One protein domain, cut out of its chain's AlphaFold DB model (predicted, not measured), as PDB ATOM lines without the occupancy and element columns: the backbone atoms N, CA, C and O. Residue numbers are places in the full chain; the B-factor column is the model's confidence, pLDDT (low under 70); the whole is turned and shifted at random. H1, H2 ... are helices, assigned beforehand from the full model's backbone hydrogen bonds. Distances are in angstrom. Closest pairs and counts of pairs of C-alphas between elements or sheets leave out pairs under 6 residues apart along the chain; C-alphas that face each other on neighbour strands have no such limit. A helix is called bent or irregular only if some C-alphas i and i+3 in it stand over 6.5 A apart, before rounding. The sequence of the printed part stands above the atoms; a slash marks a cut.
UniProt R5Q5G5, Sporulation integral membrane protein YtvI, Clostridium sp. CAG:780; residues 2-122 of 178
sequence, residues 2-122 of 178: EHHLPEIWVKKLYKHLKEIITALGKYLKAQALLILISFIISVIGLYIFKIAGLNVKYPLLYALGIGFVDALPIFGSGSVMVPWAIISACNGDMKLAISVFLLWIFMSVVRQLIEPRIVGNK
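AT A GLANCE: This is residues 2 to 122 of the 178 residues of the protein "Sporulation integral membrane protein YtvI" of Clostridium sp. CAG:780 (UniProt R5Q5G5). Two helical hairpins, H1 with H2 and H3 with H4, pack together into a small helical body, and the first part of the very long helix H1 sticks out from it as an arm, residues 7 to 22, with residues 2 to 6 before it. H4 runs back beside H1, and H3 packs on H4 and on the end of H2, away from H1. The printed part has 121 residues with four named helices, H1 to H4 in chain order, and no named strand; the class is all helix. The whole is only just extended, close to loose, with a radius of gyration of the C-alphas of 20.6 A; it spans 70 by 29 by 21 A, the arm making much of the length.

HOW THE PARTS SIT: Start at H1, residues 7 to 51: with residues 35 to 50 alone it touches H2, residues 59 to 70, opposite ways at a shallow tilt of 25 degrees, the closest C-alphas being those of Phe 39 and Gly 67, 5.1 A apart. H1 also touches H4, residues 94 to 119, opposite ways at 29 degrees, a shallow tilt; the closest C-alphas, of Ala 30 and Ile 118, are 5.7 A apart. With residues 94 to 104 alone H4 touches H3, residues 78 to 90, at a shallow tilt of 12 degrees, closest at C-alphas 85 and 97, 4.1 A. H2 and H3 touch at a steep tilt of 48 degrees, closest at C-alphas 66 and 80, 6.2 A. H1 and H3 are apart, as are H2 and H4. Each O i to N i+4 pair is within hydrogen-bond range in H1 and H2, against 8 of 9 in H3 and 20 of 22 in H4.

IN THESE COORDINATES: Find C-alpha 7 at (216.287, 209.947, 171.197); from there H1 runs 65.7 A to C-alpha 51 at (211.181, 255.807, 217.918). H2 is 16.0 A long and H3 17.7 A. H4 runs 36.6 A to C-alpha 119 at (219.076, 238.905, 188.073); it has a kink of 29 degrees near residue 113 and is only just irregular, C-alphas 113 and 116 being 6.55 A apart.

THE WHOLE: Look to Glu 2 and Gly 53 for the two C-alphas farthest apart, 72.2 A. Residues 2 to 22 stand free; the body without them spans 47 by 20 by 19 A. The printed part has no cut, the link H3 to H4 is tight, and the other two are short. The model's pLDDT is under 70 at residues 2 to 24, 73 and 120 to 122.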
ATOM      1  N   GLU A   2     203.322 203.192 171.217       42.25
ATOM      2  CA  GLU A   2     204.658 203.663 171.578       42.25
ATOM      3  C   GLU A   2     204.978 204.907 170.743       42.25
ATOM      4  O   GLU A   2     205.290 204.835 169.556       42.25
ATOM      5  N   HIS A   3     204.831 206.082 171.356       49.59
ATOM      6  CA  HIS A   3     205.321 207.335 170.793       49.59
ATOM      7  C   HIS A   3     206.856 207.311 170.825       49.59
ATOM      8  O   HIS A   3     207.477 207.753 171.791       49.59
ATOM      9  N   HIS A   4     207.477 206.785 169.766       52.31
ATOM     10  CA  HIS A   4     208.917 206.892 169.533       52.31
ATOM     11  C   HIS A   4     209.281 208.350 169.235       52.31
ATOM     12  O   HIS A   4     209.406 208.773 168.086       52.31
ATOM     13  N   LEU A   5     209.435 209.144 170.292       56.16
ATOM     14  CA  LEU A   5     210.171 210.394 170.215       56.16
ATOM     15  C   LEU A   5     211.632 210.038 169.893       56.16
ATOM     16  O   LEU A   5     212.246 209.304 170.670       56.16
ATOM     17  N   PRO A   6     212.210 210.513 168.774       62.75
ATOM     18  CA  PRO A   6     213.594 210.207 168.426       62.75
ATOM     19  C   PRO A   6     214.520 210.619 169.579       62.75
ATOM     20  O   PRO A   6     214.429 211.744 170.069       62.75
ATOM     21  N   GLU A   7     215.426 209.736 170.014       61.94
ATOM     22  CA  GLU A   7     216.287 209.947 171.197       61.94
ATOM     23  C   GLU A   7     217.068 211.275 171.168       61.94
ATOM     24  O   GLU A   7     217.402 211.861 172.201       61.94
ATOM     25  N   ILE A   8     217.324 211.780 169.960       60.75
ATOM     26  CA  ILE A   8     217.968 213.065 169.679       60.75
ATOM     27  C   ILE A   8     217.132 214.237 170.225       60.75
ATOM     28  O   ILE A   8     217.683 215.177 170.802       60.75
ATOM     29  N   TRP A   9     215.803 214.175 170.091       55.12
ATOM     30  CA  TRP A   9     214.880 215.174 170.633       55.12
ATOM     31  C   TRP A   9     214.801 215.099 172.150       55.12
ATOM     32  O   TRP A   9     214.838 216.139 172.801       55.12
ATOM     33  N   VAL A  10     214.784 213.893 172.723       62.25
ATOM     34  CA  VAL A  10     214.746 213.703 174.181       62.25
ATOM     35  C   VAL A  10     216.006 214.279 174.838       62.25
ATOM     36  O   VAL A  10     215.909 215.054 175.790       62.25
ATOM     37  N   LYS A  11     217.194 214.000 174.280       63.75
ATOM     38  CA  LYS A  11     218.467 214.563 174.769       63.75
ATOM     39  C   LYS A  11     218.524 216.089 174.635       63.75
ATOM     40  O   LYS A  11     219.022 216.761 175.540       63.75
ATOM     41  N   LYS A  12     217.992 216.654 173.543       60.34
ATOM     42  CA  LYS A  12     217.951 218.112 173.340       60.34
ATOM     43  C   LYS A  12     216.968 218.801 174.296       60.34
ATOM     44  O   LYS A  12     217.305 219.829 174.882       60.34
ATOM     45  N   LEU A  13     215.794 218.205 174.507       62.25
ATOM     46  CA  LEU A  13     214.767 218.702 175.423       62.25
ATOM     47  C   LEU A  13     215.264 218.672 176.875       62.25
ATOM     48  O   LEU A  13     215.124 219.657 177.594       62.25
ATOM     49  N   TYR A  14     215.939 217.590 177.278       66.00
ATOM     50  CA  TYR A  14     216.553 217.476 178.603       66.00
ATOM     51  C   TYR A  14     217.603 218.566 178.857       66.00
ATOM     52  O   TYR A  14     217.637 219.161 179.936       66.00
ATOM     53  N   LYS A  15     218.433 218.881 177.852       68.38
ATOM     54  CA  LYS A  15     219.429 219.956 177.949       68.38
ATOM     55  C   LYS A  15     218.774 221.327 178.172       68.38
ATOM     56  O   LYS A  15     219.169 222.029 179.101       68.38
ATOM     57  N   HIS A  16     217.743 221.672 177.398       59.44
ATOM     58  CA  HIS A  16     217.026 222.943 177.561       59.44
ATOM     59  C   HIS A  16     216.236 223.026 178.871       59.44
ATOM     60  O   HIS A  16     216.258 224.061 179.533       59.44
ATOM     61  N   LEU A  17     215.594 221.939 179.304       62.62
ATOM     62  CA  LEU A  17     214.926 221.897 180.607       62.62
ATOM     63  C   LEU A  17     215.919 222.135 181.745       62.62
ATOM     64  O   LEU A  17     215.642 222.921 182.647       62.62
ATOM     65  N   LYS A  18     217.104 221.517 181.684       69.50
ATOM     66  CA  LYS A  18     218.158 221.727 182.680       69.50
ATOM     67  C   LYS A  18     218.641 223.181 182.710       69.50
ATOM     68  O   LYS A  18     218.835 223.729 183.795       69.50
ATOM     69  N   GLU A  19     218.803 223.822 181.553       65.38
ATOM     70  CA  GLU A  19     219.155 225.248 181.447       65.38
ATOM     71  C   GLU A  19     218.072 226.153 182.058       65.38
ATOM     72  O   GLU A  19     218.396 227.039 182.852       65.38
ATOM     73  N   ILE A  20     216.794 225.881 181.776       66.19
ATOM     74  CA  ILE A  20     215.654 226.632 182.321       66.19
ATOM     75  C   ILE A  20     215.552 226.453 183.838       66.19
ATOM     76  O   ILE A  20     215.461 227.442 184.557       66.19
ATOM     77  N   ILE A  21     215.637 225.222 184.349       67.31
ATOM     78  CA  ILE A  21     215.612 224.942 185.796       67.31
ATOM     79  C   ILE A  21     216.769 225.660 186.501       67.31
ATOM     80  O   ILE A  21     216.585 226.257 187.559       67.31
ATOM     81  N   THR A  22     217.958 225.660 185.893       69.88
ATOM     82  CA  THR A  22     219.128 226.358 186.444       69.88
ATOM     83  C   THR A  22     218.924 227.875 186.450       69.88
ATOM     84  O   THR A  22     219.266 228.538 187.431       69.88
ATOM     85  N   ALA A  23     218.353 228.443 185.383       67.00
ATOM     86  CA  ALA A  23     218.030 229.866 185.300       67.00
ATOM     87  C   ALA A  23     216.955 230.270 186.322       67.00
ATOM     88  O   ALA A  23     217.108 231.275 187.013       67.00
ATOM     89  N   LEU A  24     215.917 229.449 186.487       69.81
ATOM     90  CA  LEU A  24     214.866 229.653 187.482       69.81
ATOM     91  C   LEU A  24     215.397 229.559 188.906       69.81
ATOM     92  O   LEU A  24     215.064 230.404 189.726       69.81
ATOM     93  N   GLY A  25     216.271 228.594 189.197       73.12
ATOM     94  CA  GLY A  25     216.925 228.495 190.502       73.12
ATOM     95  C   GLY A  25     217.749 229.744 190.830       73.12
ATOM     96  O   GLY A  25     217.681 230.257 191.946       73.12
ATOM     97  N   LYS A  26     218.474 230.290 189.845       77.19
ATOM     98  CA  LYS A  26     219.200 231.563 189.993       77.19
ATOM     99  C   LYS A  26     218.251 232.745 190.219       77.19
ATOM    100  O   LYS A  26     218.513 233.550 191.109       77.19
ATOM    101  N   TYR A  27     217.144 232.820 189.479       80.31
ATOM    102  CA  TYR A  27     216.126 233.862 189.643       80.31
ATOM    103  C   TYR A  27     215.434 233.796 191.011       80.31
ATOM    104  O   TYR A  27     215.329 234.814 191.684       80.31
ATOM    105  N   LEU A  28     215.017 232.611 191.465       82.00
ATOM    106  CA  LEU A  28     214.405 232.433 192.785       82.00
ATOM    107  C   LEU A  28     215.376 232.814 193.905       82.00
ATOM    108  O   LEU A  28     214.983 233.489 194.851       82.00
ATOM    109  N   LYS A  29     216.659 232.449 193.775       85.12
ATOM    110  CA  LYS A  29     217.701 232.887 194.713       85.12
ATOM    111  C   LYS A  29     217.855 234.410 194.715       85.12
ATOM    112  O   LYS A  29     218.012 235.000 195.781       85.12
ATOM    113  N   ALA A  30     217.793 235.041 193.543       87.12
ATOM    114  CA  ALA A  30     217.841 236.491 193.416       87.12
ATOM    115  C   ALA A  30     216.634 237.171 194.076       87.12
ATOM    116  O   ALA A  30     216.813 238.097 194.861       87.12
ATOM    117  N   GLN A  31     215.424 236.672 193.815       87.12
ATOM    118  CA  GLN A  31     214.192 237.181 194.413       87.12
ATOM    119  C   GLN A  31     214.186 237.018 195.931       87.12
ATOM    120  O   GLN A  31     213.908 237.975 196.643       87.12
ATOM    121  N   ALA A  32     214.580 235.851 196.446       89.56
ATOM    122  CA  ALA A  32     214.692 235.632 197.885       89.56
ATOM    123  C   ALA A  32     215.641 236.645 198.551       89.56
ATOM    124  O   ALA A  32     215.339 237.159 199.627       89.56
ATOM    125  N   LEU A  33     216.761 236.978 197.896       91.56
ATOM    126  CA  LEU A  33     217.690 237.994 198.389       91.56
ATOM    127  C   LEU A  33     217.075 239.402 198.355       91.56
ATOM    128  O   LEU A  33     217.222 240.148 199.320       91.56
ATOM    129  N   LEU A  34     216.365 239.759 197.281       90.94
ATOM    130  CA  LEU A  34     215.669 241.046 197.163       90.94
ATOM    131  C   LEU A  34     214.596 241.217 198.243       90.94
ATOM    132  O   LEU A  34     214.572 242.248 198.911       90.94
ATOM    133  N   ILE A  35     213.763 240.196 198.451       92.38
ATOM    134  CA  ILE A  35     212.719 240.179 199.485       92.38
ATOM    135  C   ILE A  35     213.349 240.332 200.869       92.38
ATOM    136  O   ILE A  35     212.876 241.131 201.672       92.38
ATOM    137  N   LEU A  36     214.449 239.623 201.145       93.94
ATOM    138  CA  LEU A  36     215.159 239.731 202.419       93.94
ATOM    139  C   LEU A  36     215.685 241.154 202.659       93.94
ATOM    140  O   LEU A  36     215.514 241.700 203.747       93.94
ATOM    141  N   ILE A  37     216.289 241.774 201.642       93.94
ATOM    142  CA  ILE A  37     216.780 243.157 201.720       93.94
ATOM    143  C   ILE A  37     215.615 244.125 201.961       93.94
ATOM    144  O   ILE A  37     215.684 244.952 202.869       93.94
ATOM    145  N   SER A  38     214.529 244.007 201.190       93.81
ATOM    146  CA  SER A  38     213.326 244.829 201.355       93.81
ATOM    147  C   SER A  38     212.709 244.656 202.747       93.81
ATOM    148  O   SER A  38     212.371 245.648 203.393       93.81
ATOM    149  N   PHE A  39     212.644 243.426 203.260       95.50
ATOM    150  CA  PHE A  39     212.174 243.135 204.610       95.50
ATOM    151  C   PHE A  39     213.041 243.827 205.670       95.50
ATOM    152  O   PHE A  39     212.503 244.556 206.501       95.50
ATOM    153  N   ILE A  40     214.369 243.696 205.604       96.50
ATOM    154  CA  ILE A  40     215.292 244.340 206.555       96.50
ATOM    155  C   ILE A  40     215.130 245.867 206.538       96.50
ATOM    156  O   ILE A  40     215.004 246.481 207.598       96.50
ATOM    157  N   ILE A  41     215.072 246.482 205.351       96.38
ATOM    158  CA  ILE A  41     214.862 247.933 205.211       96.38
ATOM    159  C   ILE A  41     213.521 248.343 205.826       96.38
ATOM    160  O   ILE A  41     213.461 249.339 206.547       96.38
ATOM    161  N   SER A  42     212.458 247.569 205.587       96.31
ATOM    162  CA  SER A  42     211.132 247.857 206.139       96.31
ATOM    163  C   SER A  42     211.104 247.752 207.666       96.31
ATOM    164  O   SER A  42     210.564 248.640 208.319       96.31
ATOM    165  N   VAL A  43     211.748 246.737 208.257       97.19
ATOM    166  CA  VAL A  43     211.870 246.602 209.716       97.19
ATOM    167  C   VAL A  43     212.582 247.827 210.279       97.19
ATOM    168  O   VAL A  43     212.035 248.508 211.142       97.19
ATOM    169  N   ILE A  44     213.767 248.152 209.760       97.12
ATOM    170  CA  ILE A  44     214.564 249.283 210.249       97.12
ATOM    171  C   ILE A  44     213.779 250.595 210.117       97.12
ATOM    172  O   ILE A  44     213.647 251.327 211.097       97.12
ATOM    173  N   GLY A  45     213.198 250.869 208.946       96.50
ATOM    174  CA  GLY A  45     212.422 252.084 208.695       96.50
ATOM    175  C   GLY A  45     211.216 252.226 209.625       96.50
ATOM    176  O   GLY A  45     211.014 253.282 210.223       96.50
ATOM    177  N   LEU A  46     210.450 251.151 209.830       96.44
ATOM    178  CA  LEU A  46     209.279 251.179 210.709       96.44
ATOM    179  C   LEU A  46     209.644 251.287 212.196       96.44
ATOM    180  O   LEU A  46     208.908 251.914 212.960       96.44
ATOM    181  N   TYR A  47     210.775 250.722 212.626       96.56
ATOM    182  CA  TYR A  47     211.282 250.930 213.985       96.56
ATOM    183  C   TYR A  47     211.774 252.366 214.196       96.56
ATOM    184  O   TYR A  47     211.478 252.946 215.240       96.56
ATOM    185  N   ILE A  48     212.439 252.970 213.205       96.19
ATOM    186  CA  ILE A  48     212.804 254.395 213.240       96.19
ATOM    187  C   ILE A  48     211.545 255.255 213.391       96.19
ATOM    188  O   ILE A  48     211.516 256.151 214.229       96.19
ATOM    189  N   PHE A  49     210.475 254.946 212.654       95.00
ATOM    190  CA  PHE A  49     209.204 255.667 212.767       95.00
ATOM    191  C   PHE A  49     208.589 255.551 214.160       95.00
ATOM    192  O   PHE A  49     208.138 256.553 214.714       95.00
ATOM    193  N   LYS A  50     208.634 254.359 214.763       93.38
ATOM    194  CA  LYS A  50     208.172 254.158 216.139       93.38
ATOM    195  C   LYS A  50     208.976 254.987 217.147       93.38
ATOM    196  O   LYS A  50     208.381 255.595 218.029       93.38
ATOM    197  N   ILE A  51     210.306 255.029 217.020       92.56
ATOM    198  CA  ILE A  51     211.181 255.807 217.918       92.56
ATOM    199  C   ILE A  51     210.972 257.317 217.721       92.56
ATOM    200  O   ILE A  51     210.993 258.070 218.689       92.56
ATOM    201  N   ALA A  52     210.697 257.758 216.491       91.81
ATOM    202  CA  ALA A  52     210.377 259.147 216.159       91.81
ATOM    203  C   ALA A  52     208.979 259.606 216.639       91.81
ATOM    204  O   ALA A  52     208.595 260.748 216.392       91.81
ATOM    205  N   GLY A  53     208.212 258.735 217.307       89.50
ATOM    206  CA  GLY A  53     206.889 259.053 217.849       89.50
ATOM    207  C   GLY A  53     205.744 258.979 216.835       89.50
ATOM    208  O   GLY A  53     204.666 259.503 217.106       89.50
ATOM    209  N   LEU A  54     205.946 258.345 215.673       91.62
ATOM    210  CA  LEU A  54     204.875 258.105 214.701       91.62
ATOM    211  C   LEU A  54     203.960 256.959 215.156       91.62
ATOM    212  O   LEU A  54     204.368 256.074 215.913       91.62
ATOM    213  N   ASN A  55     202.719 256.948 214.663       88.56
ATOM    214  CA  ASN A  55     201.668 256.020 215.091       88.56
ATOM    215  C   ASN A  55     201.833 254.598 214.509       88.56
ATOM    216  O   ASN A  55     200.994 254.088 213.766       88.56
ATOM    217  N   VAL A  56     202.941 253.932 214.848       90.50
ATOM    218  CA  VAL A  56     203.266 252.565 214.418       90.50
ATOM    219  C   VAL A  56     203.271 251.632 215.631       90.50
ATOM    220  O   VAL A  56     204.294 251.430 216.286       90.50
ATOM    221  N   LYS A  57     202.114 251.029 215.934       87.31
ATOM    222  CA  LYS A  57     201.959 250.125 217.092       87.31
ATOM    223  C   LYS A  57     202.845 248.874 217.002       87.31
ATOM    224  O   LYS A  57     203.564 248.559 217.953       87.31
ATOM    225  N   TYR A  58     202.834 248.198 215.849       91.50
ATOM    226  CA  TYR A  58     203.508 246.908 215.645       91.50
ATOM    227  C   TYR A  58     204.445 246.916 214.420       91.50
ATOM    228  O   TYR A  58     204.119 246.299 213.405       91.50
ATOM    229  N   PRO A  59     205.622 247.576 214.488       92.81
ATOM    230  CA  PRO A  59     206.546 247.700 213.353       92.81
ATOM    231  C   PRO A  59     206.941 246.362 212.729       92.81
ATOM    232  O   PRO A  59     206.911 246.221 211.513       92.81
ATOM    233  N   LEU A  60     207.260 245.367 213.565       94.44
ATOM    234  CA  LEU A  60     207.657 244.038 213.101       94.44
ATOM    235  C   LEU A  60     206.517 243.330 212.359       94.44
ATOM    236  O   LEU A  60     206.756 242.717 211.328       94.44
ATOM    237  N   LEU A  61     205.281 243.442 212.856       94.69
ATOM    238  CA  LEU A  61     204.116 242.799 212.246       94.69
ATOM    239  C   LEU A  61     203.806 243.417 210.875       94.69
ATOM    240  O   LEU A  61     203.582 242.696 209.906       94.69
ATOM    241  N   TYR A  62     203.864 244.751 210.782       94.19
ATOM    242  CA  TYR A  62     203.713 245.463 209.515       94.19
ATOM    243  C   TYR A  62     204.827 245.111 208.530       94.19
ATOM    244  O   TYR A  62     204.533 244.803 207.381       94.19
ATOM    245  N   ALA A  63     206.086 245.086 208.974       95.56
ATOM    246  CA  ALA A  63     207.212 244.683 208.134       95.56
ATOM    247  C   ALA A  63     207.059 243.246 207.615       95.56
ATOM    248  O   ALA A  63     207.348 242.975 206.454       95.56
ATOM    249  N   LEU A  64     206.561 242.329 208.449       95.00
ATOM    250  CA  LEU A  64     206.329 240.935 208.073       95.00
ATOM    251  C   LEU A  64     205.198 240.815 207.046       95.00
ATOM    252  O   LEU A  64     205.349 240.102 206.059       95.00
ATOM    253  N   GLY A  65     204.116 241.582 207.213       93.81
ATOM    254  CA  GLY A  65     203.050 241.689 206.215       93.81
ATOM    255  C   GLY A  65     203.532 242.286 204.889       93.81
ATOM    256  O   GLY A  65     203.224 241.749 203.827       93.81
ATOM    257  N   ILE A  66     204.336 243.354 204.940       94.75
ATOM    258  CA  ILE A  66     204.943 243.968 203.752       94.75
ATOM    259  C   ILE A  66     205.844 242.952 203.049       94.75
ATOM    260  O   ILE A  66     205.654 242.717 201.863       94.75
ATOM    261  N   GLY A  67     206.769 242.310 203.770       92.38
ATOM    262  CA  GLY A  67     207.675 241.303 203.216       92.38
ATOM    263  C   GLY A  67     206.945 240.093 202.627       92.38
ATOM    264  O   GLY A  67     207.358 239.576 201.594       92.38
ATOM    265  N   PHE A  68     205.831 239.673 203.233       91.69
ATOM    266  CA  PHE A  68     204.996 238.594 202.706       91.69
ATOM    267  C   PHE A  68     204.335 238.966 201.371       91.69
ATOM    268  O   PHE A  68     204.410 238.194 200.418       91.69
ATOM    269  N   VAL A  69     203.718 240.148 201.277       91.62
ATOM    270  CA  VAL A  69     203.093 240.611 200.023       91.62
ATOM    271  C   VAL A  69     204.143 240.877 198.948       91.62
ATOM    272  O   VAL A  69     203.926 240.585 197.779       91.62
ATOM    273  N   ASP A  70     205.299 241.382 199.351       90.44
ATOM    274  CA  ASP A  70     206.430 241.684 198.481       90.44
ATOM    275  C   ASP A  70     207.150 240.430 197.950       90.44
ATOM    276  O   ASP A  70     207.892 240.514 196.973       90.44
ATOM    277  N   ALA A  71     206.908 239.266 198.568       86.75
ATOM    278  CA  ALA A  71     207.345 237.964 198.075       86.75
ATOM    279  C   ALA A  71     206.448 237.394 196.969       86.75
ATOM    280  O   ALA A  71     206.839 236.441 196.284       86.75
ATOM    281  N   LEU A  72     205.238 237.934 196.803       84.06
ATOM    282  CA  LEU A  72     204.323 237.473 195.774       84.06
ATOM    283  C   LEU A  72     204.765 237.980 194.394       84.06
ATOM    284  O   LEU A  72     205.170 239.130 194.246       84.06
ATOM    285  N   PRO A  73     204.627 237.165 193.342       69.19
ATOM    286  CA  PRO A  73     204.858 237.625 191.979       69.19
ATOM    287  C   PRO A  73     203.828 238.706 191.588       69.19
ATOM    288  O   PRO A  73     202.653 238.562 191.920       69.19
ATOM    289  N   ILE A  74     204.243 239.752 190.856       73.12
ATOM    290  CA  ILE A  74     203.456 240.954 190.453       73.12
ATOM    291  C   ILE A  74     203.186 241.946 191.589       73.12
ATOM    292  O   ILE A  74     203.252 243.154 191.363       73.12
ATOM    293  N   PHE A  75     202.871 241.461 192.788       79.94
ATOM    294  CA  PHE A  75     202.678 242.326 193.946       79.94
ATOM    295  C   PHE A  75     204.027 242.758 194.521       79.94
ATOM    296  O   PHE A  75     205.036 242.071 194.406       79.94
ATOM    297  N   GLY A  76     204.052 243.941 195.118       86.06
ATOM    298  CA  GLY A  76     205.242 244.466 195.771       86.06
ATOM    299  C   GLY A  76     204.869 245.141 197.075       86.06
ATOM    300  O   GLY A  76     203.691 245.349 197.370       86.06
ATOM    301  N   SER A  77     205.874 245.572 197.825       91.88
ATOM    302  CA  SER A  77     205.689 246.389 199.033       91.88
ATOM    303  C   SER A  77     204.739 247.584 198.828       91.88
ATOM    304  O   SER A  77     203.972 247.929 199.727       91.88
ATOM    305  N   GLY A  78     204.699 248.159 197.619       91.25
ATOM    306  CA  GLY A  78     203.774 249.237 197.249       91.25
ATOM    307  C   GLY A  78     202.295 248.875 197.353       91.25
ATOM    308  O   GLY A  78     201.490 249.729 197.713       91.25
ATOM    309  N   SER A  79     201.934 247.607 197.136       92.50
ATOM    310  CA  SER A  79     200.554 247.125 197.269       92.50
ATOM    311  C   SER A  79     200.014 247.262 198.697       92.50
ATOM    312  O   SER A  79     198.808 247.375 198.874       92.50
ATOM    313  N   VAL A  80     200.891 247.287 199.708       94.81
ATOM    314  CA  VAL A  80     200.524 247.504 201.119       94.81
ATOM    315  C   VAL A  80     200.809 248.943 201.545       94.81
ATOM    316  O   VAL A  80     199.962 249.596 202.152       94.81
ATOM    317  N   MET A  81     201.998 249.455 201.222       95.38
ATOM    318  CA  MET A  81     202.472 250.741 201.734       95.38
ATOM    319  C   MET A  81     201.735 251.937 201.122       95.38
ATOM    320  O   MET A  81     201.484 252.905 201.836       95.38
ATOM    321  N   VAL A  82     201.345 251.880 199.841       95.81
ATOM    322  CA  VAL A  82     200.628 252.989 199.189       95.81
ATOM    323  C   VAL A  82     199.212 253.148 199.760       95.81
ATOM    324  O   VAL A  82     198.901 254.249 200.220       95.81
ATOM    325  N   PRO A  83     198.367 252.096 199.846       95.69
ATOM    326  CA  PRO A  83     197.078 252.209 200.529       95.69
ATOM    327  C   PRO A  83     197.218 252.629 201.990       95.69
ATOM    328  O   PRO A  83     196.444 253.455 202.465       95.69
ATOM    329  N   TRP A  84     198.225 252.117 202.706       95.25
ATOM    330  CA  TRP A  84     198.448 252.496 204.099       95.25
ATOM    331  C   TRP A  84     198.800 253.983 204.258       95.25
ATOM    332  O   TRP A  84     198.265 254.643 205.152       95.25
ATOM    333  N   ALA A  85     199.634 254.536 203.374       96.06
ATOM    334  CA  ALA A  85     199.933 255.964 203.357       96.06
ATOM    335  C   ALA A  85     198.672 256.805 203.093       96.06
ATOM    336  O   ALA A  85     198.419 257.766 203.817       96.06
ATOM    337  N   ILE A  86     197.840 256.404 202.123       97.12
ATOM    338  CA  ILE A  86     196.575 257.089 201.803       97.12
ATOM    339  C   ILE A  86     195.620 257.057 203.002       97.12
ATOM    340  O   ILE A  86     195.118 258.098 203.415       97.12
ATOM    341  N   ILE A  87     195.410 255.883 203.606       96.06
ATOM    342  CA  ILE A  87     194.539 255.723 204.779       96.06
ATOM    343  C   ILE A  87     195.043 256.584 205.945       96.06
ATOM    344  O   ILE A  87     194.252 257.241 206.618       96.06
ATOM    345  N   SER A  88     196.358 256.627 206.170       94.69
ATOM    346  CA  SER A  88     196.963 257.448 207.228       94.69
ATOM    347  C   SER A  88     196.740 258.944 206.992       94.69
ATOM    348  O   SER A  88     196.405 259.663 207.931       94.69
ATOM    349  N   ALA A  89     196.837 259.401 205.738       95.81
ATOM    350  CA  ALA A  89     196.546 260.784 205.361       95.81
ATOM    351  C   ALA A  89     195.062 261.130 205.563       95.81
ATOM    352  O   ALA A  89     194.751 262.174 206.132       95.81
ATOM    353  N   CYS A  90     194.146 260.237 205.162       95.75
ATOM    354  CA  CYS A  90     192.705 260.402 205.380       95.75
ATOM    355  C   CYS A  90     192.333 260.449 206.870       95.75
ATOM    356  O   CYS A  90     191.412 261.167 207.245       95.75
ATOM    357  N   ASN A  91     193.073 259.733 207.720       93.31
ATOM    358  CA  ASN A  91     192.901 259.751 209.175       93.31
ATOM    359  C   ASN A  91     193.540 260.978 209.859       93.31
ATOM    360  O   ASN A  91     193.497 261.082 211.083       93.31
ATOM    361  N   GLY A  92     194.146 261.896 209.098       92.69
ATOM    362  CA  GLY A  92     194.774 263.118 209.609       92.69
ATOM    363  C   GLY A  92     196.238 262.970 210.039       92.69
ATOM    364  O   GLY A  92     196.875 263.970 210.369       92.69
ATOM    365  N   ASP A  93     196.819 261.766 209.983       94.56
ATOM    366  CA  ASP A  93     198.233 261.530 210.305       94.56
ATOM    367  C   ASP A  93     199.117 261.720 209.061       94.56
ATOM    368  O   ASP A  93     199.679 260.784 208.482       94.56
ATOM    369  N   MET A  94     199.226 262.980 208.627       94.69
ATOM    370  CA  MET A  94     200.026 263.361 207.458       94.69
ATOM    371  C   MET A  94     201.512 263.032 207.629       94.69
ATOM    372  O   MET A  94     202.187 262.708 206.653       94.69
ATOM    373  N   LYS A  95     202.027 263.079 208.866       95.31
ATOM    374  CA  LYS A  95     203.425 262.733 209.146       95.31
ATOM    375  C   LYS A  95     203.673 261.256 208.851       95.31
ATOM    376  O   LYS A  95     204.577 260.951 208.077       95.31
ATOM    377  N   LEU A  96     202.841 260.357 209.388       94.81
ATOM    378  CA  LEU A  96     202.946 258.924 209.110       94.81
ATOM    379  C   LEU A  96     202.781 258.630 207.613       94.81
ATOM    380  O   LEU A  96     203.575 257.874 207.055       94.81
ATOM    381  N   ALA A  97     201.794 259.248 206.959       96.50
ATOM    382  CA  ALA A  97     201.528 259.048 205.537       96.50
ATOM    383  C   ALA A  97     202.752 259.356 204.661       96.50
ATOM    384  O   ALA A  97     203.179 258.516 203.865       96.50
ATOM    385  N   ILE A  98     203.349 260.536 204.848       96.62
ATOM    386  CA  ILE A  98     204.529 260.969 204.096       96.62
ATOM    387  C   ILE A  98     205.726 260.070 204.416       96.62
ATOM    388  O   ILE A  98     206.437 259.649 203.504       96.62
ATOM    389  N   SER A  99     205.940 259.724 205.689       96.31
ATOM    390  CA  SER A  99     207.039 258.844 206.096       96.31
ATOM    391  C   SER A  99     206.932 257.446 205.477       96.31
ATOM    392  O   SER A  99     207.909 256.955 204.913       96.31
ATOM    393  N   VAL A 100     205.752 256.817 205.515       96.56
ATOM    394  CA  VAL A 100     205.512 255.501 204.895       96.56
ATOM    395  C   VAL A 100     205.702 255.569 203.381       96.56
ATOM    396  O   VAL A 100     206.352 254.696 202.807       96.56
ATOM    397  N   PHE A 101     205.198 256.618 202.731       97.31
ATOM    398  CA  PHE A 101     205.353 256.798 201.290       97.31
ATOM    399  C   PHE A 101     206.821 256.986 200.875       97.31
ATOM    400  O   PHE A 101     207.284 256.348 199.930       97.31
ATOM    401  N   LEU A 102     207.587 257.791 201.617       97.38
ATOM    402  CA  LEU A 102     209.024 257.968 201.388       97.38
ATOM    403  C   LEU A 102     209.810 256.676 201.617       97.38
ATOM    404  O   LEU A 102     210.703 256.361 200.831       97.38
ATOM    405  N   LEU A 103     209.465 255.903 202.652       96.88
ATOM    406  CA  LEU A 103     210.079 254.598 202.889       96.88
ATOM    407  C   LEU A 103     209.818 253.648 201.717       96.88
ATOM    408  O   LEU A 103     210.739 252.969 201.268       96.88
ATOM    409  N   TRP A 104     208.595 253.640 201.181       96.38
ATOM    410  CA  TRP A 104     208.254 252.846 200.003       96.38
ATOM    411  C   TRP A 104     209.051 253.271 198.762       96.38
ATOM    412  O   TRP A 104     209.591 252.409 198.062       96.38
ATOM    413  N   ILE A 105     209.180 254.578 198.502       96.94
ATOM    414  CA  ILE A 105     210.007 255.090 197.398       96.94
ATOM    415  C   ILE A 105     211.455 254.636 197.575       96.94
ATOM    416  O   ILE A 105     212.042 254.088 196.645       96.94
ATOM    417  N   PHE A 106     212.021 254.811 198.768       97.00
ATOM    418  CA  PHE A 106     213.390 254.402 199.062       97.00
ATOM    419  C   PHE A 106     213.597 252.900 198.825       97.00
ATOM    420  O   PHE A 106     214.520 252.507 198.114       97.00
ATOM    421  N   MET A 107     212.698 252.059 199.343       95.00
ATOM    422  CA  MET A 107     212.720 250.613 199.109       95.00
ATOM    423  C   MET A 107     212.637 250.265 197.618       95.00
ATOM    424  O   MET A 107     213.375 249.398 197.149       95.00
ATOM    425  N   SER A 108     211.773 250.956 196.870       93.38
ATOM    426  CA  SER A 108     211.592 250.745 195.430       93.38
ATOM    427  C   SER A 108     212.846 251.122 194.642       93.38
ATOM    428  O   SER A 108     213.272 250.366 193.774       93.38
ATOM    429  N   VAL A 109     213.495 252.238 194.986       95.19
ATOM    430  CA  VAL A 109     214.767 252.655 194.377       95.19
ATOM    431  C   VAL A 109     215.864 251.634 194.664       95.19
ATOM    432  O   VAL A 109     216.550 251.194 193.742       95.19
ATOM    433  N   VAL A 110     216.012 251.205 195.921       94.00
ATOM    434  CA  VAL A 110     217.003 250.189 196.299       94.00
ATOM    435  C   VAL A 110     216.770 248.889 195.525       94.00
ATOM    436  O   VAL A 110     217.716 248.335 194.966       94.00
ATOM    437  N   ARG A 111     215.515 248.436 195.410       91.44
ATOM    438  CA  ARG A 111     215.156 247.271 194.593       91.44
ATOM    439  C   ARG A 111     215.552 247.464 193.133       91.44
ATOM    440  O   ARG A 111     216.260 246.617 192.604       91.44
ATOM    441  N   GLN A 112     215.169 248.580 192.516       90.31
ATOM    442  CA  GLN A 112     215.430 248.849 191.100       90.31
ATOM    443  C   GLN A 112     216.930 248.894 190.769       90.31
ATOM    444  O   GLN A 112     217.331 248.555 189.658       90.31
ATOM    445  N   LEU A 113     217.773 249.303 191.723       90.75
ATOM    446  CA  LEU A 113     219.230 249.323 191.565       90.75
ATOM    447  C   LEU A 113     219.866 247.940 191.746       90.75
ATOM    448  O   LEU A 113     220.844 247.608 191.072       90.75
ATOM    449  N   ILE A 114     219.340 247.146 192.678       89.69
ATOM    450  CA  ILE A 114     219.897 245.845 193.045       89.69
ATOM    451  C   ILE A 114     219.413 244.743 192.090       89.69
ATOM    452  O   ILE A 114     220.204 243.894 191.680       89.69
ATOM    453  N   GLU A 115     218.146 244.764 191.687       85.25
ATOM    454  CA  GLU A 115     217.524 243.760 190.821       85.25
ATOM    455  C   GLU A 115     218.301 243.483 189.520       85.25
ATOM    456  O   GLU A 115     218.665 242.323 189.303       85.25
ATOM    457  N   PRO A 116     218.674 244.479 188.689       81.88
ATOM    458  CA  PRO A 116     219.435 244.220 187.467       81.88
ATOM    459  C   PRO A 116     220.829 243.643 187.747       81.88
ATOM    460  O   PRO A 116     221.356 242.894 186.921       81.88
ATOM    461  N   ARG A 117     221.423 243.951 188.911       82.94
ATOM    462  CA  ARG A 117     222.735 243.426 189.321       82.94
ATOM    463  C   ARG A 117     222.669 241.962 189.742       82.94
ATOM    464  O   ARG A 117     223.619 241.231 189.483       82.94
ATOM    465  N   ILE A 118     221.579 241.536 190.386       79.94
ATOM    466  CA  ILE A 118     221.433 240.148 190.848       79.94
ATOM    467  C   ILE A 118     220.843 239.254 189.751       79.94
ATOM    468  O   ILE A 118     221.295 238.125 189.570       79.94
ATOM    469  N   VAL A 119     219.828 239.733 189.026       74.69
ATOM    470  CA  VAL A 119     219.076 238.905 188.073       74.69
ATOM    471  C   VAL A 119     219.803 238.780 186.733       74.69
ATOM    472  O   VAL A 119     219.697 237.737 186.094       74.69
ATOM    473  N   GLY A 120     220.594 239.785 186.336       59.16
ATOM    474  CA  GLY A 120     221.299 239.807 185.056       59.16
ATOM    475  C   GLY A 120     220.319 239.909 183.882       59.16
ATOM    476  O   GLY A 120     219.571 238.983 183.581       59.16
ATOM    477  N   ASN A 121     220.299 241.054 183.199       55.66
ATOM    478  CA  ASN A 121     219.397 241.284 182.067       55.66
ATOM    479  C   ASN A 121     219.481 240.157 181.022       55.66
ATOM    480  O   ASN A 121     220.563 239.939 180.473       55.66
ATOM    481  N   LYS A 122     218.332 239.508 180.742       52.16
ATOM    482  CA  LYS A 122     217.863 238.936 179.451       52.16
ATOM    483  C   LYS A 122     216.790 237.854 179.681       52.16
ATOM    484  O   LYS A 122     217.043 236.668 179.507       52.16
TER     485      LYS A 122